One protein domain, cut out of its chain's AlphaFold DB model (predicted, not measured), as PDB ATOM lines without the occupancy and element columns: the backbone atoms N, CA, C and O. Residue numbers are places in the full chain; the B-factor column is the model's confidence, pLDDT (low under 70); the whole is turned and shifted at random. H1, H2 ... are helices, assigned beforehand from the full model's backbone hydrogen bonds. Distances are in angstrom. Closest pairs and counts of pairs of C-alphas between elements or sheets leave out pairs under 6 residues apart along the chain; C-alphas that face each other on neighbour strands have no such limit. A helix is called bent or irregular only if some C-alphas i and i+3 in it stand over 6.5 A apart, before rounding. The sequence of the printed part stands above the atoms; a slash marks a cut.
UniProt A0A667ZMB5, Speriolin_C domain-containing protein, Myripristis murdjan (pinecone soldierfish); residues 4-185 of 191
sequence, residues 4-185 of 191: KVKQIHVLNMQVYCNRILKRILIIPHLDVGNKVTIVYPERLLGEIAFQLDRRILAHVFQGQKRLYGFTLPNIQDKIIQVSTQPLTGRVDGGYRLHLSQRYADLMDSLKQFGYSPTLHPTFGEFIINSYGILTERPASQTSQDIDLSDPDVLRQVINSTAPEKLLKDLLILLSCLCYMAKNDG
ATOM      1  N   LYS A   4     -50.260   1.961  29.227       36.22
ATOM      2  CA  LYS A   4     -49.695   3.324  29.262       36.22
ATOM      3  C   LYS A   4     -48.471   3.504  28.352       36.22
ATOM      4  O   LYS A   4     -48.285   4.583  27.807       36.22
ATOM      5  N   VAL A   5     -47.681   2.453  28.115       42.22
ATOM      6  CA  VAL A   5     -46.458   2.536  27.285       42.22
ATOM      7  C   VAL A   5     -46.785   2.682  25.790       42.22
ATOM      8  O   VAL A   5     -46.118   3.441  25.090       42.22
ATOM      9  N   LYS A   6     -47.864   2.050  25.303       39.28
ATOM     10  CA  LYS A   6     -48.307   2.199  23.903       39.28
ATOM     11  C   LYS A   6     -48.845   3.604  23.602       39.28
ATOM     12  O   LYS A   6     -48.564   4.135  22.536       39.28
ATOM     13  N   GLN A   7     -49.541   4.243  24.545       35.12
ATOM     14  CA  GLN A   7     -50.045   5.614  24.362       35.12
ATOM     15  C   GLN A   7     -48.927   6.667  24.306       35.12
ATOM     16  O   GLN A   7     -49.024   7.615  23.530       35.12
ATOM     17  N   ILE A   8     -47.842   6.484  25.065       39.09
ATOM     18  CA  ILE A   8     -46.713   7.432  25.094       39.09
ATOM     19  C   ILE A   8     -45.919   7.406  23.775       39.09
ATOM     20  O   ILE A   8     -45.456   8.453  23.319       39.09
ATOM     21  N   HIS A   9     -45.813   6.250  23.111       40.56
ATOM     22  CA  HIS A   9     -45.169   6.162  21.794       40.56
ATOM     23  C   HIS A   9     -45.986   6.836  20.683       40.56
ATOM     24  O   HIS A   9     -45.408   7.517  19.837       40.56
ATOM     25  N   VAL A  10     -47.316   6.712  20.718       43.34
ATOM     26  CA  VAL A  10     -48.216   7.347  19.738       43.34
ATOM     27  C   VAL A  10     -48.236   8.871  19.918       43.34
ATOM     28  O   VAL A  10     -48.090   9.612  18.947       43.34
ATOM     29  N   LEU A  11     -48.297   9.354  21.165       36.84
ATOM     30  CA  LEU A  11     -48.285  10.790  21.472       36.84
ATOM     31  C   LEU A  11     -46.963  11.473  21.085       36.84
ATOM     32  O   LEU A  11     -46.983  12.573  20.536       36.84
ATOM     33  N   ASN A  12     -45.816  10.818  21.285       34.31
ATOM     34  CA  ASN A  12     -44.522  11.377  20.876       34.31
ATOM     35  C   ASN A  12     -44.353  11.457  19.348       34.31
ATOM     36  O   ASN A  12     -43.657  12.348  18.856       34.31
ATOM     37  N   MET A  13     -45.020  10.582  18.589       40.78
ATOM     38  CA  MET A  13     -44.991  10.597  17.122       40.78
ATOM     39  C   MET A  13     -45.906  11.691  16.540       40.78
ATOM     40  O   MET A  13     -45.521  12.393  15.603       40.78
ATOM     41  N   GLN A  14     -47.070  11.929  17.157       36.44
ATOM     42  CA  GLN A  14     -47.984  13.017  16.779       36.44
ATOM     43  C   GLN A  14     -47.399  14.413  17.059       36.44
ATOM     44  O   GLN A  14     -47.611  15.353  16.288       36.44
ATOM     45  N   VAL A  15     -46.622  14.558  18.139       41.31
ATOM     46  CA  VAL A  15     -45.907  15.808  18.455       41.31
ATOM     47  C   VAL A  15     -44.754  16.062  17.471       41.31
ATOM     48  O   VAL A  15     -44.477  17.217  17.144       41.31
ATOM     49  N   TYR A  16     -44.129  15.011  16.930       41.78
ATOM     50  CA  TYR A  16     -43.132  15.137  15.860       41.78
ATOM     51  C   TYR A  16     -43.757  15.631  14.549       41.78
ATOM     52  O   TYR A  16     -43.230  16.560  13.936       41.78
ATOM     53  N   CYS A  17     -44.921  15.093  14.174       38.31
ATOM     54  CA  CYS A  17     -45.656  15.504  12.974       38.31
ATOM     55  C   CYS A  17     -46.057  16.996  13.023       38.31
ATOM     56  O   CYS A  17     -45.853  17.745  12.068       38.31
ATOM     57  N   ASN A  18     -46.488  17.482  14.194       33.19
ATOM     58  CA  ASN A  18     -46.832  18.896  14.391       33.19
ATOM     59  C   ASN A  18     -45.627  19.854  14.454       33.19
ATOM     60  O   ASN A  18     -45.795  21.059  14.251       33.19
ATOM     61  N   ARG A  19     -44.406  19.364  14.714       37.78
ATOM     62  CA  ARG A  19     -43.184  20.189  14.641       37.78
ATOM     63  C   ARG A  19     -42.632  20.311  13.221       37.78
ATOM     64  O   ARG A  19     -42.045  21.345  12.914       37.78
ATOM     65  N   ILE A  20     -42.857  19.319  12.359       44.41
ATOM     66  CA  ILE A  20     -42.436  19.365  10.948       44.41
ATOM     67  C   ILE A  20     -43.306  20.358  10.157       44.41
ATOM     68  O   ILE A  20     -42.781  21.147   9.376       44.41
ATOM     69  N   LEU A  21     -44.608  20.437  10.459       41.78
ATOM     70  CA  LEU A  21     -45.532  21.378   9.808       41.78
ATOM     71  C   LEU A  21     -45.269  22.865  10.129       41.78
ATOM     72  O   LEU A  21     -45.698  23.733   9.376       41.78
ATOM     73  N   LYS A  22     -44.536  23.198  11.203       35.69
ATOM     74  CA  LYS A  22     -44.238  24.600  11.575       35.69
ATOM     75  C   LYS A  22     -42.941  25.172  10.984       35.69
ATOM     76  O   LYS A  22     -42.607  26.313  11.282       35.69
ATOM     77  N   ARG A  23     -42.230  24.429  10.128       34.38
ATOM     78  CA  ARG A  23     -41.114  24.962   9.315       34.38
ATOM     79  C   ARG A  23     -41.507  25.271   7.866       34.38
ATOM     80  O   ARG A  23     -40.639  25.487   7.027       34.38
ATOM     81  N   ILE A  24     -42.809  25.366   7.592       43.47
ATOM     82  CA  ILE A  24     -43.352  25.988   6.381       43.47
ATOM     83  C   ILE A  24     -43.195  27.504   6.532       43.47
ATOM     84  O   ILE A  24     -44.114  28.204   6.938       43.47
ATOM     85  N   LEU A  25     -41.998  28.010   6.268       32.47
ATOM     86  CA  LEU A  25     -41.768  29.421   5.988       32.47
ATOM     87  C   LEU A  25     -40.602  29.486   5.006       32.47
ATOM     88  O   LEU A  25     -39.451  29.318   5.387       32.47
ATOM     89  N   ILE A  26     -40.989  29.626   3.735       41.25
ATOM     90  CA  ILE A  26     -40.304  30.320   2.640       41.25
ATOM     91  C   ILE A  26     -38.772  30.241   2.701       41.25
ATOM     92  O   ILE A  26     -38.136  30.955   3.470       41.25
ATOM     93  N   ILE A  27     -38.174  29.454   1.807       35.62
ATOM     94  CA  ILE A  27     -36.780  29.659   1.403       35.62
ATOM     95  C   ILE A  27     -36.815  30.460   0.098       35.62
ATOM     96  O   ILE A  27     -37.090  29.875  -0.950       35.62
ATOM     97  N   PRO A  28     -36.549  31.779   0.108       46.03
ATOM     98  CA  PRO A  28     -36.099  32.476  -1.074       46.03
ATOM     99  C   PRO A  28     -34.572  32.538  -0.993       46.03
ATOM    100  O   PRO A  28     -34.020  33.303  -0.208       46.03
ATOM    101  N   HIS A  29     -33.865  31.745  -1.789       34.03
ATOM    102  CA  HIS A  29     -32.527  32.170  -2.183       34.03
ATOM    103  C   HIS A  29     -32.199  31.657  -3.577       34.03
ATOM    104  O   HIS A  29     -32.127  30.457  -3.831       34.03
ATOM    105  N   LEU A  30     -32.063  32.635  -4.465       46.97
ATOM    106  CA  LEU A  30     -31.517  32.539  -5.802       46.97
ATOM    107  C   LEU A  30     -30.075  32.037  -5.713       46.97
ATOM    108  O   LEU A  30     -29.260  32.677  -5.061       46.97
ATOM    109  N   ASP A  31     -29.758  30.952  -6.411       33.34
ATOM    110  CA  ASP A  31     -28.403  30.697  -6.889       33.34
ATOM    111  C   ASP A  31     -28.477  30.221  -8.337       33.34
ATOM    112  O   ASP A  31     -29.206  29.291  -8.695       33.34
ATOM    113  N   VAL A  32     -27.757  30.949  -9.184       42.34
ATOM    114  CA  VAL A  32     -27.651  30.760 -10.627       42.34
ATOM    115  C   VAL A  32     -26.808  29.514 -10.883       42.34
ATOM    116  O   VAL A  32     -25.591  29.528 -10.738       42.34
ATOM    117  N   GLY A  33     -27.472  28.427 -11.263       37.12
ATOM    118  CA  GLY A  33     -26.832  27.187 -11.691       37.12
ATOM    119  C   GLY A  33     -27.848  26.058 -11.768       37.12
ATOM    120  O   GLY A  33     -28.043  25.373 -10.774       37.12
ATOM    121  N   ASN A  34     -28.521  25.923 -12.922       42.84
ATOM    122  CA  ASN A  34     -29.397  24.817 -13.354       42.84
ATOM    123  C   ASN A  34     -29.693  23.737 -12.293       42.84
ATOM    124  O   ASN A  34     -29.220  22.605 -12.384       42.84
ATOM    125  N   LYS A  35     -30.498  24.076 -11.283       46.56
ATOM    126  CA  LYS A  35     -30.977  23.112 -10.297       46.56
ATOM    127  C   LYS A  35     -32.409  22.779 -10.662       46.56
ATOM    128  O   LYS A  35     -33.287  23.633 -10.570       46.56
ATOM    129  N   VAL A  36     -32.620  21.564 -11.154       51.78
ATOM    130  CA  VAL A  36     -33.953  21.121 -11.552       51.78
ATOM    131  C   VAL A  36     -34.826  21.018 -10.302       51.78
ATOM    132  O   VAL A  36     -34.462  20.356  -9.329       51.78
ATOM    133  N   THR A  37     -35.958  21.719 -10.299       56.97
ATOM    134  CA  THR A  37     -36.860  21.776  -9.146       56.97
ATOM    135  C   THR A  37     -37.894  20.666  -9.264       56.97
ATOM    136  O   THR A  37     -38.766  20.713 -10.131       56.97
ATOM    137  N   ILE A  38     -37.817  19.665  -8.387       62.19
ATOM    138  CA  ILE A  38     -38.870  18.654  -8.256       62.19
ATOM    139  C   ILE A  38     -40.079  19.325  -7.615       62.19
ATOM    140  O   ILE A  38     -39.972  19.913  -6.539       62.19
ATOM    141  N   VAL A  39     -41.236  19.225  -8.263       63.53
ATOM    142  CA  VAL A  39     -42.501  19.635  -7.658       63.53
ATOM    143  C   VAL A  39     -42.881  18.539  -6.651       63.53
ATOM    144  O   VAL A  39     -43.156  17.412  -7.054       63.53
ATOM    145  N   TYR A  40     -42.842  18.857  -5.352       73.38
ATOM    146  CA  TYR A  40     -43.090  17.947  -4.213       73.38
ATOM    147  C   TYR A  40     -41.982  16.904  -3.928       73.38
ATOM    148  O   TYR A  40     -42.242  15.696  -3.959       73.38
ATOM    149  N   PRO A  41     -40.741  17.328  -3.612       79.62
ATOM    150  CA  PRO A  41     -39.640  16.410  -3.292       79.62
ATOM    151  C   PRO A  41     -39.943  15.499  -2.091       79.62
ATOM    152  O   PRO A  41     -39.441  14.383  -2.010       79.62
ATOM    153  N   GLU A  42     -40.803  15.935  -1.173       86.00
ATOM    154  CA  GLU A  42     -41.230  15.153  -0.020       86.00
ATOM    155  C   GLU A  42     -42.087  13.942  -0.407       86.00
ATOM    156  O   GLU A  42     -41.937  12.879   0.195       86.00
ATOM    157  N   ARG A  43     -42.913  14.052  -1.459       89.69
ATOM    158  CA  ARG A  43     -43.747  12.939  -1.946       89.69
ATOM    159  C   ARG A  43     -42.919  11.812  -2.548       89.69
ATOM    160  O   ARG A  43     -43.351  10.664  -2.521       89.69
ATOM    161  N   LEU A  44     -41.707  12.104  -3.026       90.19
ATOM    162  CA  LEU A  44     -40.789  11.063  -3.495       90.19
ATOM    163  C   LEU A  44     -40.376  10.102  -2.378       90.19
ATOM    164  O   LEU A  44     -40.124   8.934  -2.656       90.19
ATOM    165  N   LEU A  45     -40.347  10.548  -1.118       93.50
ATOM    166  CA  LEU A  45     -40.037   9.664   0.008       93.50
ATOM    167  C   LEU A  45     -41.099   8.565   0.153       93.50
ATOM    168  O   LEU A  45     -40.761   7.390   0.303       93.50
ATOM    169  N   GLY A  46     -42.377   8.948   0.066       93.81
ATOM    170  CA  GLY A  46     -43.496   8.007   0.072       93.81
ATOM    171  C   GLY A  46     -43.585   7.172  -1.196       93.81
ATOM    172  O   GLY A  46     -43.842   5.975  -1.102       93.81
ATOM    173  N   GLU A  47     -43.272   7.751  -2.354       94.12
ATOM    174  CA  GLU A  47     -43.237   7.014  -3.618       94.12
ATOM    175  C   GLU A  47     -42.202   5.879  -3.608       94.12
ATOM    176  O   GLU A  47     -42.511   4.756  -4.001       94.12
ATOM    177  N   ILE A  48     -40.992   6.125  -3.090       94.56
ATOM    178  CA  ILE A  48     -39.941   5.099  -2.975       94.56
ATOM    179  C   ILE A  48     -40.422   3.916  -2.128       94.56
ATOM    180  O   ILE A  48     -40.269   2.759  -2.529       94.56
ATOM    181  N   ALA A  49     -41.020   4.200  -0.968       96.25
ATOM    182  CA  ALA A  49     -41.566   3.169  -0.091       96.25
ATOM    183  C   ALA A  49     -42.711   2.401  -0.773       96.25
ATOM    184  O   ALA A  49     -42.713   1.171  -0.787       96.25
ATOM    185  N   PHE A  50     -43.641   3.117  -1.407       95.25
ATOM    186  CA  PHE A  50     -44.781   2.528  -2.103       95.25
ATOM    187  C   PHE A  50     -44.358   1.582  -3.230       95.25
ATOM    188  O   PHE A  50     -44.858   0.458  -3.333       95.25
ATOM    189  N   GLN A  51     -43.404   2.003  -4.056       95.19
ATOM    190  CA  GLN A  51     -42.928   1.220  -5.194       95.19
ATOM    191  C   GLN A  51     -42.200  -0.046  -4.742       95.19
ATOM    192  O   GLN A  51     -42.402  -1.117  -5.323       95.19
ATOM    193  N   LEU A  52     -41.410   0.035  -3.667       97.38
ATOM    194  CA  LEU A  52     -40.784  -1.146  -3.076       97.38
ATOM    195  C   LEU A  52     -41.838  -2.139  -2.564       97.38
ATOM    196  O   LEU A  52     -41.788  -3.319  -2.922       97.38
ATOM    197  N   ASP A  53     -42.817  -1.663  -1.791       96.19
ATOM    198  CA  ASP A  53     -43.891  -2.489  -1.236       96.19
ATOM    199  C   ASP A  53     -44.654  -3.231  -2.334       96.19
ATOM    200  O   ASP A  53     -44.855  -4.449  -2.268       96.19
ATOM    201  N   ARG A  54     -45.032  -2.516  -3.400       94.62
ATOM    202  CA  ARG A  54     -45.751  -3.093  -4.540       94.62
ATOM    203  C   ARG A  54     -44.945  -4.176  -5.243       94.62
ATOM    204  O   ARG A  54     -45.522  -5.199  -5.615       94.62
ATOM    205  N   ARG A  55     -43.633  -3.995  -5.402       95.75
ATOM    206  CA  ARG A  55     -42.766  -5.006  -6.027       95.75
ATOM    207  C   ARG A  55     -42.587  -6.236  -5.159       95.75
ATOM    208  O   ARG A  55     -42.657  -7.343  -5.687       95.75
ATOM    209  N   ILE A  56     -42.401  -6.066  -3.851       97.31
ATOM    210  CA  ILE A  56     -42.309  -7.196  -2.920       97.31
ATOM    211  C   ILE A  56     -43.619  -7.992  -2.953       97.31
ATOM    212  O   ILE A  56     -43.596  -9.209  -3.138       97.31
ATOM    213  N   LEU A  57     -44.770  -7.316  -2.868       97.12
ATOM    214  CA  LEU A  57     -46.077  -7.971  -2.956       97.12
ATOM    215  C   LEU A  57     -46.273  -8.686  -4.299       97.12
ATOM    216  O   LEU A  57     -46.698  -9.838  -4.320       97.12
ATOM    217  N   ALA A  58     -45.940  -8.046  -5.422       95.31
ATOM    218  CA  ALA A  58     -46.061  -8.661  -6.743       95.31
ATOM    219  C   ALA A  58     -45.128  -9.871  -6.915       95.31
ATOM    220  O   ALA A  58     -45.520 -10.867  -7.522       95.31
ATOM    221  N   HIS A  59     -43.920  -9.811  -6.350       96.25
ATOM    222  CA  HIS A  59     -42.982 -10.930  -6.347       96.25
ATOM    223  C   HIS A  59     -43.535 -12.113  -5.546       96.25
ATOM    224  O   HIS A  59     -43.507 -13.249  -6.016       96.25
ATOM    225  N   VAL A  60     -44.083 -11.860  -4.356       97.25
ATOM    226  CA  VAL A  60     -44.635 -12.920  -3.504       97.25
ATOM    227  C   VAL A  60     -45.929 -13.480  -4.081       97.25
ATOM    228  O   VAL A  60     -46.106 -14.688  -4.072       97.25
ATOM    229  N   PHE A  61     -46.815 -12.660  -4.641       96.81
ATOM    230  CA  PHE A  61     -48.160 -13.070  -5.054       96.81
ATOM    231  C   PHE A  61     -48.361 -13.084  -6.578       96.81
ATOM    232  O   PHE A  61     -49.397 -12.642  -7.068       96.81
ATOM    233  N   GLN A  62     -47.416 -13.641  -7.341       91.19
ATOM    234  CA  GLN A  62     -47.472 -13.676  -8.817       91.19
ATOM    235  C   GLN A  62     -48.771 -14.267  -9.401       91.19
ATOM    236  O   GLN A  62     -49.212 -13.857 -10.470       91.19
ATOM    237  N   GLY A  63     -49.408 -15.212  -8.702       86.62
ATOM    238  CA  GLY A  63     -50.674 -15.820  -9.136       86.62
ATOM    239  C   GLY A  63     -51.921 -14.960  -8.883       86.62
ATOM    240  O   GLY A  63     -53.014 -15.337  -9.299       86.62
ATOM    241  N   GLN A  64     -51.795 -13.828  -8.185       91.56
ATOM    242  CA  GLN A  64     -52.923 -12.972  -7.824       91.56
ATOM    243  C   GLN A  64     -53.071 -11.814  -8.812       91.56
ATOM    244  O   GLN A  64     -52.190 -10.970  -8.946       91.56
ATOM    245  N   LYS A  65     -54.237 -11.725  -9.462       85.94
ATOM    246  CA  LYS A  65     -54.543 -10.638 -10.413       85.94
ATOM    247  C   LYS A  65     -54.679  -9.274  -9.737       85.94
ATOM    248  O   LYS A  65     -54.465  -8.246 -10.373       85.94
ATOM    249  N   ARG A  66     -55.119  -9.251  -8.476       89.44
ATOM    250  CA  ARG A  66     -55.373  -8.029  -7.703       89.44
ATOM    251  C   ARG A  66     -54.916  -8.235  -6.265       89.44
ATOM    252  O   ARG A  66     -55.176  -9.278  -5.681       89.44
ATOM    253  N   LEU A  67     -54.276  -7.214  -5.703       91.75
ATOM    254  CA  LEU A  67     -53.681  -7.231  -4.363       91.75
ATOM    255  C   LEU A  67     -54.373  -6.219  -3.431       91.75
ATOM    256  O   LEU A  67     -53.720  -5.487  -2.693       91.75
ATOM    257  N   TYR A  68     -55.704  -6.114  -3.496       88.31
ATOM    258  CA  TYR A  68     -56.447  -5.162  -2.663       88.31
ATOM    259  C   TYR A  68     -56.392  -5.535  -1.181       88.31
ATOM    260  O   TYR A  68     -56.690  -6.668  -0.800       88.31
ATOM    261  N   GLY A  69     -56.020  -4.564  -0.346       91.81
ATOM    262  CA  GLY A  69     -55.831  -4.768   1.089       91.81
ATOM    263  C   GLY A  69     -54.607  -5.617   1.442       91.81
ATOM    264  O   GLY A  69     -54.489  -6.045   2.587       91.81
ATOM    265  N   PHE A  70     -53.718  -5.898   0.484       96.00
ATOM    266  CA  PHE A  70     -52.419  -6.505   0.753       96.00
ATOM    267  C   PHE A  70     -51.446  -5.390   1.113       96.00
ATOM    268  O   PHE A  70     -51.300  -4.425   0.364       96.00
ATOM    269  N   THR A  71     -50.783  -5.545   2.246       95.62
ATOM    270  CA  THR A  71     -49.721  -4.661   2.713       95.62
ATOM    271  C   THR A  71     -48.557  -5.533   3.170       95.62
ATOM    272  O   THR A  71     -48.741  -6.712   3.481       95.62
ATOM    273  N   LEU A  72     -47.336  -4.998   3.203       95.69
ATOM    274  CA  LEU A  72     -46.222  -5.774   3.751       95.69
ATOM    275  C   LEU A  72     -46.425  -6.159   5.224       95.69
ATOM    276  O   LEU A  72     -46.141  -7.312   5.553       95.69
ATOM    277  N   PRO A  73     -46.977  -5.291   6.100       95.81
ATOM    278  CA  PRO A  73     -47.287  -5.682   7.473       95.81
ATOM    279  C   PRO A  73     -48.206  -6.904   7.597       95.81
ATOM    280  O   PRO A  73     -48.035  -7.692   8.523       95.81
ATOM    281  N   ASN A  74     -49.154  -7.102   6.670       96.75
ATOM    282  CA  ASN A  74     -50.110  -8.216   6.720       96.75
ATOM    283  C   ASN A  74     -49.752  -9.401   5.807       96.75
ATOM    284  O   ASN A  74     -50.571 -10.296   5.596       96.75
ATOM    285  N   ILE A  75     -48.532  -9.437   5.261       97.25
ATOM    286  CA  ILE A  75     -48.168 -10.384   4.202       97.25
ATOM    287  C   ILE A  75     -48.313 -11.854   4.611       97.25
ATOM    288  O   ILE A  75     -48.757 -12.670   3.806       97.25
ATOM    289  N   GLN A  76     -47.996 -12.198   5.863       96.25
ATOM    290  CA  GLN A  76     -48.127 -13.570   6.368       96.25
ATOM    291  C   GLN A  76     -49.594 -14.009   6.421       96.25
ATOM    292  O   GLN A  76     -49.934 -15.095   5.943       96.25
ATOM    293  N   ASP A  77     -50.477 -13.130   6.898       96.94
ATOM    294  CA  ASP A  77     -51.921 -13.374   6.901       96.94
ATOM    295  C   ASP A  77     -52.436 -13.540   5.472       96.94
ATOM    296  O   ASP A  77     -53.244 -14.425   5.191       96.94
ATOM    297  N   LYS A  78     -51.919 -12.735   4.534       97.38
ATOM    298  CA  LYS A  78     -52.272 -12.840   3.117       97.38
ATOM    299  C   LYS A  78     -51.798 -14.132   2.475       97.38
ATOM    300  O   LYS A  78     -52.560 -14.698   1.698       97.38
ATOM    301  N   ILE A  79     -50.618 -14.645   2.822       97.31
ATOM    302  CA  ILE A  79     -50.149 -15.966   2.374       97.31
ATOM    303  C   ILE A  79     -51.117 -17.065   2.832       97.31
ATOM    304  O   ILE A  79     -51.521 -17.909   2.029       97.31
ATOM    305  N   ILE A  80     -51.551 -17.036   4.093       96.50
ATOM    306  CA  ILE A  80     -52.536 -17.995   4.615       96.50
ATOM    307  C   ILE A  80     -53.879 -17.825   3.895       96.50
ATOM    308  O   ILE A  80     -54.458 -18.803   3.425       96.50
ATOM    309  N   GLN A  81     -54.350 -16.587   3.741       95.12
ATOM    310  CA  GLN A  81     -55.626 -16.285   3.102       95.12
ATOM    311  C   GLN A  81     -55.681 -16.812   1.661       95.12
ATOM    312  O   GLN A  81     -56.626 -17.509   1.307       95.12
ATOM    313  N   VAL A  82     -54.677 -16.514   0.828       95.19
ATOM    314  CA  VAL A  82     -54.688 -16.924  -0.592       95.19
ATOM    315  C   VAL A  82     -54.402 -18.409  -0.794       95.19
ATOM    316  O   VAL A  82     -54.718 -18.949  -1.849       95.19
ATOM    317  N   SER A  83     -53.791 -19.065   0.196       95.56
ATOM    318  CA  SER A  83     -53.600 -20.516   0.196       95.56
ATOM    319  C   SER A  83     -54.800 -21.276   0.757       95.56
ATOM    320  O   SER A  83     -54.832 -22.499   0.684       95.56
ATOM    321  N   THR A  84     -55.813 -20.585   1.279       95.25
ATOM    322  CA  THR A  84     -57.032 -21.216   1.785       95.25
ATOM    323  C   THR A  84     -58.064 -21.346   0.671       95.25
ATOM    324  O   THR A  84     -58.453 -20.366   0.039       95.25
ATOM    325  N   GLN A  85     -58.539 -22.568   0.438       91.00
ATOM    326  CA  GLN A  85     -59.578 -22.843  -0.548       91.00
ATOM    327  C   GLN A  85     -60.912 -22.211  -0.113       91.00
ATOM    328  O   GLN A  85     -61.420 -22.564   0.955       91.00
ATOM    329  N   PRO A  86     -61.544 -21.351  -0.937       88.62
ATOM    330  CA  PRO A  86     -62.750 -20.627  -0.530       88.62
ATOM    331  C   PRO A  86     -63.940 -21.525  -0.175       88.62
ATOM    332  O   PRO A  86     -64.723 -21.185   0.704       88.62
ATOM    333  N   LEU A  87     -64.080 -22.668  -0.856       90.44
ATOM    334  CA  LEU A  87     -65.232 -23.562  -0.694       90.44
ATOM    335  C   LEU A  87     -65.086 -24.534   0.480       90.44
ATOM    336  O   LEU A  87     -66.083 -24.934   1.070       90.44
ATOM    337  N   THR A  88     -63.860 -24.944   0.803       91.94
ATOM    338  CA  THR A  88     -63.606 -25.984   1.813       91.94
ATOM    339  C   THR A  88     -63.022 -25.423   3.105       91.94
ATOM    340  O   THR A  88     -62.975 -26.133   4.107       91.94
ATOM    341  N   GLY A  89     -62.519 -24.183   3.083       92.06
ATOM    342  CA  GLY A  89     -61.770 -23.585   4.188       92.06
ATOM    343  C   GLY A  89     -60.435 -24.282   4.477       92.06
ATOM    344  O   GLY A  89     -59.766 -23.944   5.450       92.06
ATOM    345  N   ARG A  90     -60.031 -25.265   3.659       93.44
ATOM    346  CA  ARG A  90     -58.780 -26.003   3.849       93.44
ATOM    347  C   ARG A  90     -57.620 -25.240   3.231       93.44
ATOM    348  O   ARG A  90     -57.717 -24.730   2.117       93.44
ATOM    349  N   VAL A  91     -56.509 -25.211   3.954       94.00
ATOM    350  CA  VAL A  91     -55.257 -24.624   3.482       94.00
ATOM    351  C   VAL A  91     -54.565 -25.601   2.535       94.00
ATOM    352  O   VAL A  91     -54.294 -26.744   2.901       94.00
ATOM    353  N   ASP A  92     -54.231 -25.132   1.338       95.69
ATOM    354  CA  ASP A  92     -53.267 -25.777   0.457       95.69
ATOM    355  C   ASP A  92     -51.862 -25.600   1.047       95.69
ATOM    356  O   ASP A  92     -51.230 -24.546   0.935       95.69
ATOM    357  N   GLY A  93     -51.383 -26.641   1.732       95.44
ATOM    358  CA  GLY A  93     -50.086 -26.619   2.404       95.44
ATOM    359  C   GLY A  93     -48.906 -26.454   1.446       95.44
ATOM    360  O   GLY A  93     -47.942 -25.775   1.804       95.44
ATOM    361  N   GLY A  94     -48.991 -27.023   0.240       96.62
ATOM    362  CA  GLY A  94     -47.935 -26.925  -0.767       96.62
ATOM    363  C   GLY A  94     -47.837 -25.510  -1.324       96.62
ATOM    364  O   GLY A  94     -46.757 -24.918  -1.338       96.62
ATOM    365  N   TYR A  95     -48.977 -24.924  -1.692       95.88
ATOM    366  CA  TYR A  95     -49.012 -23.548  -2.174       95.88
ATOM    367  C   TYR A  95     -48.634 -22.543  -1.079       95.88
ATOM    368  O   TYR A  95     -47.852 -21.627  -1.332       95.88
ATOM    369  N   ARG A  96     -49.095 -22.746   0.166       97.38
ATOM    370  CA  ARG A  96     -48.676 -21.924   1.313       97.38
ATOM    371  C   ARG A  96     -47.162 -21.952   1.497       97.38
ATOM    372  O   ARG A  96     -46.547 -20.895   1.573       97.38
ATOM    373  N   LEU A  97     -46.572 -23.151   1.551       97.62
ATOM    374  CA  LEU A  97     -45.130 -23.325   1.715       97.62
ATOM    375  C   LEU A  97     -44.362 -22.621   0.595       97.62
ATOM    376  O   LEU A  97     -43.394 -21.918   0.864       97.62
ATOM    377  N   HIS A  98     -44.830 -22.749  -0.645       97.31
ATOM    378  CA  HIS A  98     -44.215 -22.098  -1.792       97.31
ATOM    379  C   HIS A  98     -44.199 -20.564  -1.679       97.31
ATOM    380  O   HIS A  98     -43.165 -19.944  -1.927       97.31
ATOM    381  N   LEU A  99     -45.316 -19.944  -1.278       98.06
ATOM    382  CA  LEU A  99     -45.381 -18.494  -1.070       98.06
ATOM    383  C   LEU A  99     -44.511 -18.042   0.110       98.06
ATOM    384  O   LEU A  99     -43.819 -17.030   0.003       98.06
ATOM    385  N   SER A 100     -44.518 -18.796   1.214       97.81
ATOM    386  CA  SER A 100     -43.668 -18.526   2.377       97.81
ATOM    387  C   SER A 100     -42.183 -18.601   2.026       97.81
ATOM    388  O   SER A 100     -41.438 -17.703   2.412       97.81
ATOM    389  N   GLN A 101     -41.763 -19.612   1.260       98.00
ATOM    390  CA  GLN A 101     -40.376 -19.758   0.821       98.00
ATOM    391  C   GLN A 101     -39.964 -18.596  -0.080       98.00
ATOM    392  O   GLN A 101     -38.950 -17.959   0.166       98.00
ATOM    393  N   ARG A 102     -40.805 -18.239  -1.056       97.12
ATOM    394  CA  ARG A 102     -40.530 -17.113  -1.955       97.12
ATOM    395  C   ARG A 102     -40.372 -15.790  -1.202       97.12
ATOM    396  O   ARG A 102     -39.503 -14.989  -1.532       97.12
ATOM    397  N   TYR A 103     -41.210 -15.554  -0.191       97.94
ATOM    398  CA  TYR A 103     -41.056 -14.395   0.684       97.94
ATOM    399  C   TYR A 103     -39.749 -14.456   1.481       97.94
ATOM    400  O   TYR A 103     -39.039 -13.457   1.529       97.94
ATOM    401  N   ALA A 104     -39.415 -15.605   2.073       97.75
ATOM    402  CA  ALA A 104     -38.181 -15.784   2.837       97.75
ATOM    403  C   ALA A 104     -36.929 -15.537   1.976       97.75
ATOM    404  O   ALA A 104     -36.104 -14.707   2.347       97.75
ATOM    405  N   ASP A 105     -36.850 -16.151   0.793       97.81
ATOM    406  CA  ASP A 105     -35.731 -15.997  -0.145       97.81
ATOM    407  C   ASP A 105     -35.541 -14.531  -0.568       97.81
ATOM    408  O   ASP A 105     -34.420 -14.006  -0.641       97.81
ATOM    409  N   LEU A 106     -36.655 -13.831  -0.820       97.88
ATOM    410  CA  LEU A 106     -36.622 -12.410  -1.133       97.88
ATOM    411  C   LEU A 106     -36.131 -11.585   0.063       97.88
ATOM    412  O   LEU A 106     -35.277 -10.717  -0.110       97.88
ATOM    413  N   MET A 107     -36.636 -11.843   1.271       97.75
ATOM    414  CA  MET A 107     -36.201 -11.122   2.470       97.75
ATOM    415  C   MET A 107     -34.719 -11.350   2.773       97.75
ATOM    416  O   MET A 107     -34.035 -10.395   3.136       97.75
ATOM    417  N   ASP A 108     -34.200 -12.560   2.564       97.62
ATOM    418  CA  ASP A 108     -32.773 -12.863   2.711       97.62
ATOM    419  C   ASP A 108     -31.915 -12.092   1.701       97.62
ATOM    420  O   ASP A 108     -30.840 -11.593   2.042       97.62
ATOM    421  N   SER A 109     -32.419 -11.909   0.479       97.56
ATOM    422  CA  SER A 109     -31.773 -11.058  -0.525       97.56
ATOM    423  C   SER A 109     -31.775  -9.584  -0.103       97.56
ATOM    424  O   SER A 109     -30.735  -8.927  -0.118       97.56
ATOM    425  N   LEU A 110     -32.924  -9.056   0.338       97.75
ATOM    426  CA  LEU A 110     -33.053  -7.654   0.755       97.75
ATOM    427  C   LEU A 110     -32.267  -7.336   2.036       97.75
ATOM    428  O   LEU A 110     -31.775  -6.219   2.211       97.75
ATOM    429  N   LYS A 111     -32.089  -8.320   2.920       97.25
ATOM    430  CA  LYS A 111     -31.299  -8.191   4.151       97.25
ATOM    431  C   LYS A 111     -29.840  -7.825   3.883       97.25
ATOM    432  O   LYS A 111     -29.239  -7.127   4.698       97.25
ATOM    433  N   GLN A 112     -29.287  -8.213   2.733       96.75
ATOM    434  CA  GLN A 112     -27.931  -7.827   2.315       96.75
ATOM    435  C   GLN A 112     -27.783  -6.308   2.127       96.75
ATOM    436  O   GLN A 112     -26.686  -5.774   2.260       96.75
ATOM    437  N   PHE A 113     -28.893  -5.603   1.894       96.56
ATOM    438  CA  PHE A 113     -28.959  -4.143   1.789       96.56
ATOM    439  C   PHE A 113     -29.405  -3.469   3.097       96.56
ATOM    440  O   PHE A 113     -29.643  -2.265   3.122       96.56
ATOM    441  N   GLY A 114     -29.527  -4.232   4.188       97.12
ATOM    442  CA  GLY A 114     -29.960  -3.739   5.497       97.12
ATOM    443  C   GLY A 114     -31.471  -3.776   5.730       97.12
ATOM    444  O   GLY A 114     -31.922  -3.335   6.790       97.12
ATOM    445  N   TYR A 115     -32.263  -4.320   4.796       98.00
ATOM    446  CA  TYR A 115     -33.701  -4.477   5.004       98.00
ATOM    447  C   TYR A 115     -33.984  -5.411   6.183       98.00
ATOM    448  O   TYR A 115     -33.332  -6.434   6.387       98.00
ATOM    449  N   SER A 116     -35.009  -5.064   6.949       97.38
ATOM    450  CA  SER A 116     -35.462  -5.815   8.116       97.38
ATOM    451  C   SER A 116     -36.959  -6.079   7.981       97.38
ATOM    452  O   SER A 116     -37.727  -5.112   8.024       97.38
ATOM    453  N   PRO A 117     -37.391  -7.350   7.869       94.25
ATOM    454  CA  PRO A 117     -38.796  -7.712   7.682       94.25
ATOM    455  C   PRO A 117     -39.671  -7.426   8.908       94.25
ATOM    456  O   PRO A 117     -40.888  -7.537   8.826       94.25
ATOM    457  N   THR A 118     -39.081  -7.065  10.051       94.50
ATOM    458  CA  THR A 118     -39.823  -6.697  11.267       94.50
ATOM    459  C   THR A 118     -39.993  -5.187  11.432       94.50
ATOM    460  O   THR A 118     -40.913  -4.753  12.120       94.50
ATOM    461  N   LEU A 119     -39.121  -4.385  10.811       96.50
ATOM    462  CA  LEU A 119     -39.112  -2.924  10.931       96.50
ATOM    463  C   LEU A 119     -39.649  -2.247   9.669       96.50
ATOM    464  O   LEU A 119     -40.546  -1.408   9.741       96.50
ATOM    465  N   HIS A 120     -39.080  -2.600   8.517       97.75
ATOM    466  CA  HIS A 120     -39.264  -1.847   7.283       97.75
ATOM    467  C   HIS A 120     -40.669  -1.940   6.681       97.75
ATOM    468  O   HIS A 120     -41.088  -0.938   6.112       97.75
ATOM    469  N   PRO A 121     -41.443  -3.033   6.845       97.00
ATOM    470  CA  PRO A 121     -42.852  -3.036   6.449       97.00
ATOM    471  C   PRO A 121     -43.676  -1.934   7.128       97.00
ATOM    472  O   PRO A 121     -44.364  -1.165   6.464       97.00
ATOM    473  N   THR A 122     -43.574  -1.814   8.453       96.06
ATOM    474  CA  THR A 122     -44.309  -0.798   9.225       96.06
ATOM    475  C   THR A 122     -43.753   0.603   8.976       96.06
ATOM    476  O   THR A 122     -44.499   1.578   8.923       96.06
ATOM    477  N   PHE A 123     -42.434   0.715   8.806       97.12
ATOM    478  CA  PHE A 123     -41.789   1.971   8.438       97.12
ATOM    479  C   PHE A 123     -42.232   2.460   7.051       97.12
ATOM    480  O   PHE A 123     -42.580   3.625   6.914       97.12
ATOM    481  N   GLY A 124     -42.278   1.584   6.042       96.44
ATOM    482  CA  GLY A 124     -42.737   1.915   4.692       96.44
ATOM    483  C   GLY A 124     -44.174   2.434   4.698       96.44
ATOM    484  O   GLY A 124     -44.430   3.526   4.196       96.44
ATOM    485  N   GLU A 125     -45.081   1.727   5.378       95.25
ATOM    486  CA  GLU A 125     -46.462   2.178   5.583       95.25
ATOM    487  C   GLU A 125     -46.527   3.554   6.268       95.25
ATOM    488  O   GLU A 125     -47.279   4.434   5.844       95.25
ATOM    489  N   PHE A 126     -45.705   3.785   7.296       95.69
ATOM    490  CA  PHE A 126     -45.607   5.088   7.954       95.69
ATOM    491  C   PHE A 126     -45.140   6.196   6.999       95.69
ATOM    492  O   PHE A 126     -45.731   7.278   6.997       95.69
ATOM    493  N   ILE A 127     -44.112   5.946   6.186       96.00
ATOM    494  CA  ILE A 127     -43.582   6.918   5.223       96.00
ATOM    495  C   ILE A 127     -44.637   7.249   4.161       96.00
ATOM    496  O   ILE A 127     -44.901   8.426   3.925       96.00
ATOM    497  N   ILE A 128     -45.305   6.242   3.593       94.00
ATOM    498  CA  ILE A 128     -46.394   6.416   2.618       94.00
ATOM    499  C   ILE A 128     -47.514   7.278   3.208       94.00
ATOM    500  O   ILE A 128     -47.945   8.250   2.592       94.00
ATOM    501  N   ASN A 129     -47.957   6.965   4.427       93.69
ATOM    502  CA  ASN A 129     -49.037   7.700   5.083       93.69
ATOM    503  C   ASN A 129     -48.637   9.127   5.489       93.69
ATOM    504  O   ASN A 129     -49.497  10.002   5.572       93.69
ATOM    505  N   SER A 130     -47.350   9.364   5.760       91.75
ATOM    506  CA  SER A 130     -46.852  10.667   6.220       91.75
ATOM    507  C   SER A 130     -46.531  11.621   5.073       91.75
ATOM    508  O   SER A 130     -46.790  12.817   5.185       91.75
ATOM    509  N   TYR A 131     -45.960  11.104   3.986       90.69
ATOM    510  CA  TYR A 131     -45.457  11.904   2.868       90.69
ATOM    511  C   TYR A 131     -46.333  11.812   1.616       90.69
ATOM    512  O   TYR A 131     -46.222  12.654   0.727       90.69
ATOM    513  N   GLY A 132     -47.246  10.841   1.560       89.62
ATOM    514  CA  GLY A 132     -48.083  10.575   0.396       89.62
ATOM    515  C   GLY A 132     -47.310   9.935  -0.756       89.62
ATOM    516  O   GLY A 132     -46.098   9.769  -0.704       89.62
ATOM    517  N   ILE A 133     -48.038   9.581  -1.810       87.19
ATOM    518  CA  ILE A 133     -47.483   9.038  -3.056       87.19
ATOM    519  C   ILE A 133     -47.646  10.047  -4.192       87.19
ATOM    520  O   ILE A 133     -48.394  11.033  -4.071       87.19
ATOM    521  N   LEU A 134     -46.956   9.797  -5.299       81.94
ATOM    522  CA  LEU A 134     -47.156  10.518  -6.545       81.94
ATOM    523  C   LEU A 134     -48.306   9.859  -7.314       81.94
ATOM    524  O   LEU A 134     -48.247   8.694  -7.685       81.94
ATOM    525  N   THR A 135     -49.386  10.605  -7.537       74.00
ATOM    526  CA  THR A 135     -50.544  10.120  -8.308       74.00
ATOM    527  C   THR A 135     -50.346  10.254  -9.813       74.00
ATOM    528  O   THR A 135     -51.032   9.594 -10.584       74.00
ATOM    529  N   GLU A 136     -49.425  11.122 -10.224       68.12
ATOM    530  CA  GLU A 136     -49.099  11.416 -11.613       68.12
ATOM    531  C   GLU A 136     -47.588  11.574 -11.748       68.12
ATOM    532  O   GLU A 136     -46.903  11.952 -10.787       68.12
ATOM    533  N   ARG A 137     -47.070  11.325 -12.957       68.62
ATOM    534  CA  ARG A 137     -45.673  11.615 -13.271       68.62
ATOM    535  C   ARG A 137     -45.410  13.100 -13.011       68.62
ATOM    536  O   ARG A 137     -46.128  13.918 -13.587       68.62
ATOM    537  N   PRO A 138     -44.402  13.471 -12.196       62.69
ATOM    538  CA  PRO A 138     -44.077  14.867 -11.962       62.69
ATOM    539  C   PRO A 138     -43.842  15.563 -13.298       62.69
ATOM    540  O   PRO A 138     -42.933  15.191 -14.040       62.69
ATOM    541  N   ALA A 139     -44.686  16.540 -13.624       52.06
ATOM    542  CA  ALA A 139     -44.475  17.375 -14.791       52.06
ATOM    543  C   ALA A 139     -43.268  18.280 -14.510       52.06
ATOM    544  O   ALA A 139     -43.302  19.122 -13.608       52.06
ATOM    545  N   SER A 140     -42.187  18.082 -15.259       51.91
ATOM    546  CA  SER A 140     -40.996  18.928 -15.224       51.91
ATOM    547  C   SER A 140     -41.400  20.356 -15.624       51.91
ATOM    548  O   SER A 140     -41.796  20.593 -16.761       51.91
ATOM    549  N   GLN A 141     -41.332  21.334 -14.709       49.25
ATOM    550  CA  GLN A 141     -41.659  22.742 -15.025       49.25
ATOM    551  C   GLN A 141     -40.598  23.424 -15.912       49.25
ATOM    552  O   GLN A 141     -40.766  24.564 -16.336       49.25
ATOM    553  N   THR A 142     -39.500  22.731 -16.207       45.59
ATOM    554  CA  THR A 142     -38.434  23.152 -17.118       45.59
ATOM    555  C   THR A 142     -38.115  22.003 -18.067       45.59
ATOM    556  O   THR A 142     -38.275  20.842 -17.710       45.59
ATOM    557  N   SER A 143     -37.682  22.328 -19.287       42.12
ATOM    558  CA  SER A 143     -37.475  21.429 -20.437       42.12
ATOM    559  C   SER A 143     -36.390  20.345 -20.263       42.12
ATOM    560  O   SER A 143     -35.888  19.816 -21.251       42.12
ATOM    561  N   GLN A 144     -36.006  20.028 -19.029       46.59
ATOM    562  CA  GLN A 144     -35.150  18.907 -18.666       46.59
ATOM    563  C   GLN A 144     -35.980  17.962 -17.805       46.59
ATOM    564  O   GLN A 144     -36.259  18.253 -16.641       46.59
ATOM    565  N   ASP A 145     -36.394  16.843 -18.394       53.09
ATOM    566  CA  ASP A 145     -36.992  15.757 -17.631       53.09
ATOM    567  C   ASP A 145     -35.989  15.281 -16.584       53.09
ATOM    568  O   ASP A 145     -34.912  14.789 -16.918       53.09
ATOM    569  N   ILE A 146     -36.330  15.460 -15.306       60.62
ATOM    570  CA  ILE A 146     -35.580  14.840 -14.216       60.62
ATOM    571  C   ILE A 146     -35.686  13.341 -14.434       60.62
ATOM    572  O   ILE A 146     -36.790  12.786 -14.404       60.62
ATOM    573  N   ASP A 147     -34.547  12.687 -14.641       68.88
ATOM    574  CA  ASP A 147     -34.534  11.242 -14.748       68.88
ATOM    575  C   ASP A 147     -34.697  10.632 -13.354       68.88
ATOM    576  O   ASP A 147     -33.739  10.304 -12.660       68.88
ATOM    577  N   LEU A 148     -35.952  10.482 -12.930       72.25
ATOM    578  CA  LEU A 148     -36.320   9.755 -11.714       72.25
ATOM    579  C   LEU A 148     -35.966   8.256 -11.794       72.25
ATOM    580  O   LEU A 148     -36.208   7.517 -10.839       72.25
ATOM    581  N   SER A 149     -35.398   7.803 -12.916       73.00
ATOM    582  CA  SER A 149     -34.782   6.485 -13.055       73.00
ATOM    583  C   SER A 149     -33.358   6.436 -12.493       73.00
ATOM    584  O   SER A 149     -32.850   5.331 -12.312       73.00
ATOM    585  N   ASP A 150     -32.731   7.580 -12.193       81.69
ATOM    586  CA  ASP A 150     -31.382   7.650 -11.629       81.69
ATOM    587  C   ASP A 150     -31.403   7.527 -10.086       81.69
ATOM    588  O   ASP A 150     -31.916   8.413  -9.384       81.69
ATOM    589  N   PRO A 151     -30.821   6.453  -9.512       86.44
ATOM    590  CA  PRO A 151     -30.700   6.290  -8.068       86.44
ATOM    591  C   PRO A 151     -29.950   7.428  -7.365       86.44
ATOM    592  O   PRO A 151     -30.247   7.706  -6.201       86.44
ATOM    593  N   ASP A 152     -28.985   8.078  -8.021       86.19
ATOM    594  CA  ASP A 152     -28.173   9.127  -7.399       86.19
ATOM    595  C   ASP A 152     -28.972  10.422  -7.209       86.19
ATOM    596  O   ASP A 152     -28.880  11.060  -6.152       86.19
ATOM    597  N   VAL A 153     -29.862  10.740  -8.153       85.19
ATOM    598  CA  VAL A 153     -30.844  11.825  -8.002       85.19
ATOM    599  C   VAL A 153     -31.752  11.548  -6.803       85.19
ATOM    600  O   VAL A 153     -31.923  12.409  -5.936       85.19
ATOM    601  N   LEU A 154     -32.283  10.327  -6.679       87.94
ATOM    602  CA  LEU A 154     -33.151   9.956  -5.554       87.94
ATOM    603  C   LEU A 154     -32.418  10.004  -4.205       87.94
ATOM    604  O   LEU A 154     -32.987  10.453  -3.207       87.94
ATOM    605  N   ARG A 155     -31.136   9.619  -4.161       91.25
ATOM    606  CA  ARG A 155     -30.293   9.774  -2.962       91.25
ATOM    607  C   ARG A 155     -30.143  11.237  -2.566       91.25
ATOM    608  O   ARG A 155     -30.248  11.559  -1.384       91.25
ATOM    609  N   GLN A 156     -29.924  12.130  -3.529       87.56
ATOM    610  CA  GLN A 156     -29.817  13.563  -3.259       87.56
ATOM    611  C   GLN A 156     -31.134  14.142  -2.718       87.56
ATOM    612  O   GLN A 156     -31.119  14.961  -1.793       87.56
ATOM    613  N   VAL A 157     -32.278  13.685  -3.234       86.94
ATOM    614  CA  VAL A 157     -33.600  14.073  -2.719       86.94
ATOM    615  C   VAL A 157     -33.782  13.611  -1.277       86.94
ATOM    616  O   VAL A 157     -34.137  14.422  -0.420       86.94
ATOM    617  N   ILE A 158     -33.467  12.347  -0.977       91.38
ATOM    618  CA  ILE A 158     -33.527  11.810   0.388       91.38
ATOM    619  C   ILE A 158     -32.636  12.636   1.326       91.38
ATOM    620  O   ILE A 158     -33.112  13.102   2.356       91.38
ATOM    621  N   ASN A 159     -31.383  12.896   0.947       90.56
ATOM    622  CA  ASN A 159     -30.439  13.655   1.773       90.56
ATOM    623  C   ASN A 159     -30.867  15.109   2.026       90.56
ATOM    624  O   ASN A 159     -30.522  15.673   3.061       90.56
ATOM    625  N   SER A 160     -31.590  15.727   1.090       88.00
ATOM    626  CA  SER A 160     -32.032  17.122   1.213       88.00
ATOM    627  C   SER A 160     -33.399  17.287   1.883       88.00
ATOM    628  O   SER A 160     -33.670  18.350   2.438       88.00
ATOM    629  N   THR A 161     -34.249  16.256   1.849       88.38
ATOM    630  CA  THR A 161     -35.663  16.358   2.254       88.38
ATOM    631  C   THR A 161     -36.002  15.529   3.494       88.38
ATOM    632  O   THR A 161     -36.888  15.901   4.267       88.38
ATOM    633  N   ALA A 162     -35.323  14.400   3.713       90.06
ATOM    634  CA  ALA A 162     -35.651  13.501   4.811       90.06
ATOM    635  C   ALA A 162     -35.203  14.067   6.171       90.06
ATOM    636  O   ALA A 162     -34.081  14.560   6.306       90.06
ATOM    637  N   PRO A 163     -36.020  13.927   7.231       91.88
ATOM    638  CA  PRO A 163     -35.550  14.126   8.595       91.88
ATOM    639  C   PRO A 163     -34.393  13.172   8.911       91.88
ATOM    640  O   PRO A 163     -34.467  11.984   8.599       91.88
ATOM    641  N   GLU A 164     -33.380  13.662   9.625       91.62
ATOM    642  CA  GLU A 164     -32.164  12.910   9.982       91.62
ATOM    643  C   GLU A 164     -32.464  11.528  10.593       91.62
ATOM    644  O   GLU A 164     -31.813  10.535  10.285       91.62
ATOM    645  N   LYS A 165     -33.529  11.443  11.399       92.06
ATOM    646  CA  LYS A 165     -33.970  10.202  12.054       92.06
ATOM    647  C   LYS A 165     -34.495   9.129  11.100       92.06
ATOM    648  O   LYS A 165     -34.501   7.966  11.478       92.06
ATOM    649  N   LEU A 166     -34.982   9.517   9.924       94.00
ATOM    650  CA  LEU A 166     -35.572   8.616   8.926       94.00
ATOM    651  C   LEU A 166     -34.594   8.321   7.780       94.00
ATOM    652  O   LEU A 166     -34.834   7.421   6.981       94.00
ATOM    653  N   LEU A 167     -33.497   9.082   7.701       94.69
ATOM    654  CA  LEU A 167     -32.576   9.096   6.571       94.69
ATOM    655  C   LEU A 167     -32.002   7.711   6.264       94.69
ATOM    656  O   LEU A 167     -32.047   7.254   5.123       94.69
ATOM    657  N   LYS A 168     -31.492   7.027   7.292       96.56
ATOM    658  CA  LYS A 168     -30.876   5.704   7.146       96.56
ATOM    659  C   LYS A 168     -31.858   4.688   6.559       96.56
ATOM    660  O   LYS A 168     -31.525   4.020   5.584       96.56
ATOM    661  N   ASP A 169     -33.048   4.585   7.141       97.62
ATOM    662  CA  ASP A 169     -34.040   3.594   6.723       97.62
ATOM    663  C   ASP A 169     -34.600   3.923   5.328       97.62
ATOM    664  O   ASP A 169     -34.786   3.021   4.516       97.62
ATOM    665  N   LEU A 170     -34.754   5.206   4.969       97.38
ATOM    666  CA  LEU A 170     -35.116   5.622   3.603       97.38
ATOM    667  C   LEU A 170     -34.062   5.228   2.558       97.38
ATOM    668  O   LEU A 170     -34.415   4.744   1.481       97.38
ATOM    669  N   LEU A 171     -32.771   5.387   2.866       97.25
ATOM    670  CA  LEU A 171     -31.687   4.953   1.977       97.25
ATOM    671  C   LEU A 171     -31.654   3.424   1.810       97.25
ATOM    672  O   LEU A 171     -31.329   2.932   0.723       97.25
ATOM    673  N   ILE A 172     -32.026   2.673   2.852       98.19
ATOM    674  CA  ILE A 172     -32.211   1.216   2.771       98.19
ATOM    675  C   ILE A 172     -33.369   0.885   1.824       98.19
ATOM    676  O   ILE A 172     -33.180   0.068   0.919       98.19
ATOM    677  N   LEU A 173     -34.533   1.537   1.968       97.94
ATOM    678  CA  LEU A 173     -35.671   1.322   1.063       97.94
ATOM    679  C   LEU A 173     -35.289   1.610  -0.396       97.94
ATOM    680  O   LEU A 173     -35.577   0.797  -1.273       97.94
ATOM    681  N   LEU A 174     -34.577   2.711  -0.660       97.31
ATOM    682  CA  LEU A 174     -34.106   3.036  -2.008       97.31
ATOM    683  C   LEU A 174     -33.152   1.967  -2.558       97.31
ATOM    684  O   LEU A 174     -33.291   1.545  -3.704       97.31
ATOM    685  N   SER A 175     -32.202   1.496  -1.747       97.38
ATOM    686  CA  SER A 175     -31.260   0.446  -2.161       97.38
ATOM    687  C   SER A 175     -31.987  -0.858  -2.505       97.38
ATOM    688  O   SER A 175     -31.691  -1.488  -3.522       97.38
ATOM    689  N   CYS A 176     -33.000  -1.219  -1.713       97.88
ATOM    690  CA  CYS A 176     -33.863  -2.370  -1.974       97.88
ATOM    691  C   CYS A 176     -34.695  -2.191  -3.248       97.88
ATOM    692  O   CYS A 176     -34.814  -3.126  -4.038       97.88
ATOM    693  N   LEU A 177     -35.238  -0.994  -3.485       97.00
ATOM    694  CA  LEU A 177     -35.986  -0.681  -4.701       97.00
ATOM    695  C   LEU A 177     -35.098  -0.804  -5.944       97.00
ATOM    696  O   LEU A 177     -35.517  -1.410  -6.927       97.00
ATOM    697  N   CYS A 178     -33.859  -0.307  -5.884       95.31
ATOM    698  CA  CYS A 178     -32.886  -0.439  -6.971       95.31
ATOM    699  C   CYS A 178     -32.556  -1.906  -7.267       95.31
ATOM    700  O   CYS A 178     -32.523  -2.313  -8.428       95.31
ATOM    701  N   TYR A 179     -32.350  -2.714  -6.223       96.12
ATOM    702  CA  TYR A 179     -32.152  -4.155  -6.375       96.12
ATOM    703  C   TYR A 179     -33.358  -4.822  -7.050       96.12
ATOM    704  O   TYR A 179     -33.190  -5.556  -8.023       96.12
ATOM    705  N   MET A 180     -34.575  -4.523  -6.584       95.88
ATOM    706  CA  MET A 180     -35.806  -5.072  -7.158       95.88
ATOM    707  C   MET A 180     -35.990  -4.659  -8.620       95.88
ATOM    708  O   MET A 180     -36.313  -5.511  -9.438       95.88
ATOM    709  N   ALA A 181     -35.721  -3.394  -8.953       93.94
ATOM    710  CA  ALA A 181     -35.787  -2.865 -10.315       93.94
ATOM    711  C   ALA A 181     -34.799  -3.523 -11.271       93.94
ATOM    712  O   ALA A 181     -35.144  -3.865 -12.401       93.94
ATOM    713  N   LYS A 182     -33.580  -3.778 -10.800       92.94
ATOM    714  CA  LYS A 182     -32.604  -4.543 -11.571       92.94
ATOM    715  C   LYS A 182     -33.053  -5.993 -11.774       92.94
ATOM    716  O   LYS A 182     -32.840  -6.544 -12.848       92.94
ATOM    717  N   ASN A 183     -33.652  -6.604 -10.752       92.06
ATOM    718  CA  ASN A 183     -34.052  -8.009 -10.781       92.06
ATOM    719  C   ASN A 183     -35.313  -8.267 -11.627       92.06
ATOM    720  O   ASN A 183     -35.418  -9.314 -12.259       92.06
ATOM    721  N   ASP A 184     -36.271  -7.336 -11.651       91.56
ATOM    722  CA  ASP A 184     -37.504  -7.452 -12.442       91.56
ATOM    723  C   ASP A 184     -37.443  -6.754 -13.813       91.56
ATOM    724  O   ASP A 184     -38.360  -6.924 -14.621       91.56
ATOM    725  N   GLY A 185     -36.378  -5.992 -14.085       88.25
ATOM    726  CA  GLY A 185     -36.165  -5.272 -15.341       88.25
ATOM    727  C   GLY A 185     -37.097  -4.076 -15.552       88.25
ATOM    728  O   GLY A 185     -37.260  -3.631 -16.688       88.25
TER     729      GLY A 185
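AT A GLANCE: This is residues 4 to 185 of the 191 residues of the protein "Speriolin_C domain-containing protein" of Myripristis murdjan (pinecone soldierfish) (UniProt A0A667ZMB5). Helix H2 runs through the middle of a helical body, with H5 and H7 packed on it at steep angles and H6 folded against H7. The helical hairpin of H3 and H4 extends the body past the last residues of H2, while H1 is a separate arm whose residues 4 to 16 stick out. The printed part has 182 residues, with seven named helices, H1 to H7 in order, and no named strand; its class is all helix, and the helix packing is mostly crossed. It is only just loose, close to compact, with a radius of gyration of the C-alphas of 19.3 A and spans of 66 by 47 by 30 A.

IN THESE COORDINATES: Find C-alpha 164 at (-32.164, 12.910, 9.982); from there H7, the longest helix, residues 164 to 184, runs 30.8 A to C-alpha 184 at (-37.504, -7.452, -12.442). H7 is irregular: C-alphas 165 and 168 are 7.3 A apart. Before it look for H6, residues 151 to 161, and H5, residues 120 to 131. H2, residues 43 to 60, is 25.9 A long; H3 is residues 75 to 83, and H4, residues 93 to 111, is 26.4 A long. H1, residues 4 to 23, begins at C-alpha 4 at (-49.695, 3.324, 29.262) and is 30.7 A long.

HOW THE PARTS SIT: Start at H7, which touches the hub, H2, at a steep tilt of 44 degrees, the same way; the closest C-alphas, of Leu 52 and Leu 177, are 5.1 A apart. H6 and H7 form a helical hairpin at a shallow tilt of 19 degrees, closest at Ile 158 and Leu 167, with C-alphas 6.8 A apart. H5 touches H2 at a steep tilt of 38 degrees, only just past shallow, opposite ways, and the C-alphas of Gly 46 and Ile 128 come to 4.2 A. H2 touches H4 with residues 56 to 60 alone, and H4 touches H2 with residues 99 to 106 alone, at a steep tilt of 40 degrees, opposite ways; the closest C-alphas, of Val 60 and Tyr 103, are 5.7 A apart. H3 and H4 form a helical hairpin at a shallow tilt of 26 degrees, with the closest C-alphas, of Ser 83 and Arg 96, 5.2 A apart. H1 touches no helix and is only just apart from H5, with closest C-alphas 8.4 A apart. In H2, H3, H4, H5 and H6 every O i to N i+4 pair is within hydrogen-bond range; in H1 it is 14 of 16, in H7 15 of 17.

THE WHOLE: The two farthest C-alphas, of Val 32 and Thr 88, are 68.3 A apart. The printed part has no cut. The links H1 to H2, H2 to H3 and H5 to H6 are long. Residues 4 to 16 and 21 to 33 stand free. Look in the B-factor column for pLDDT under 70: it covers residues 4 to 39 and 136 to 147, and the mean of the printed part is 80.6.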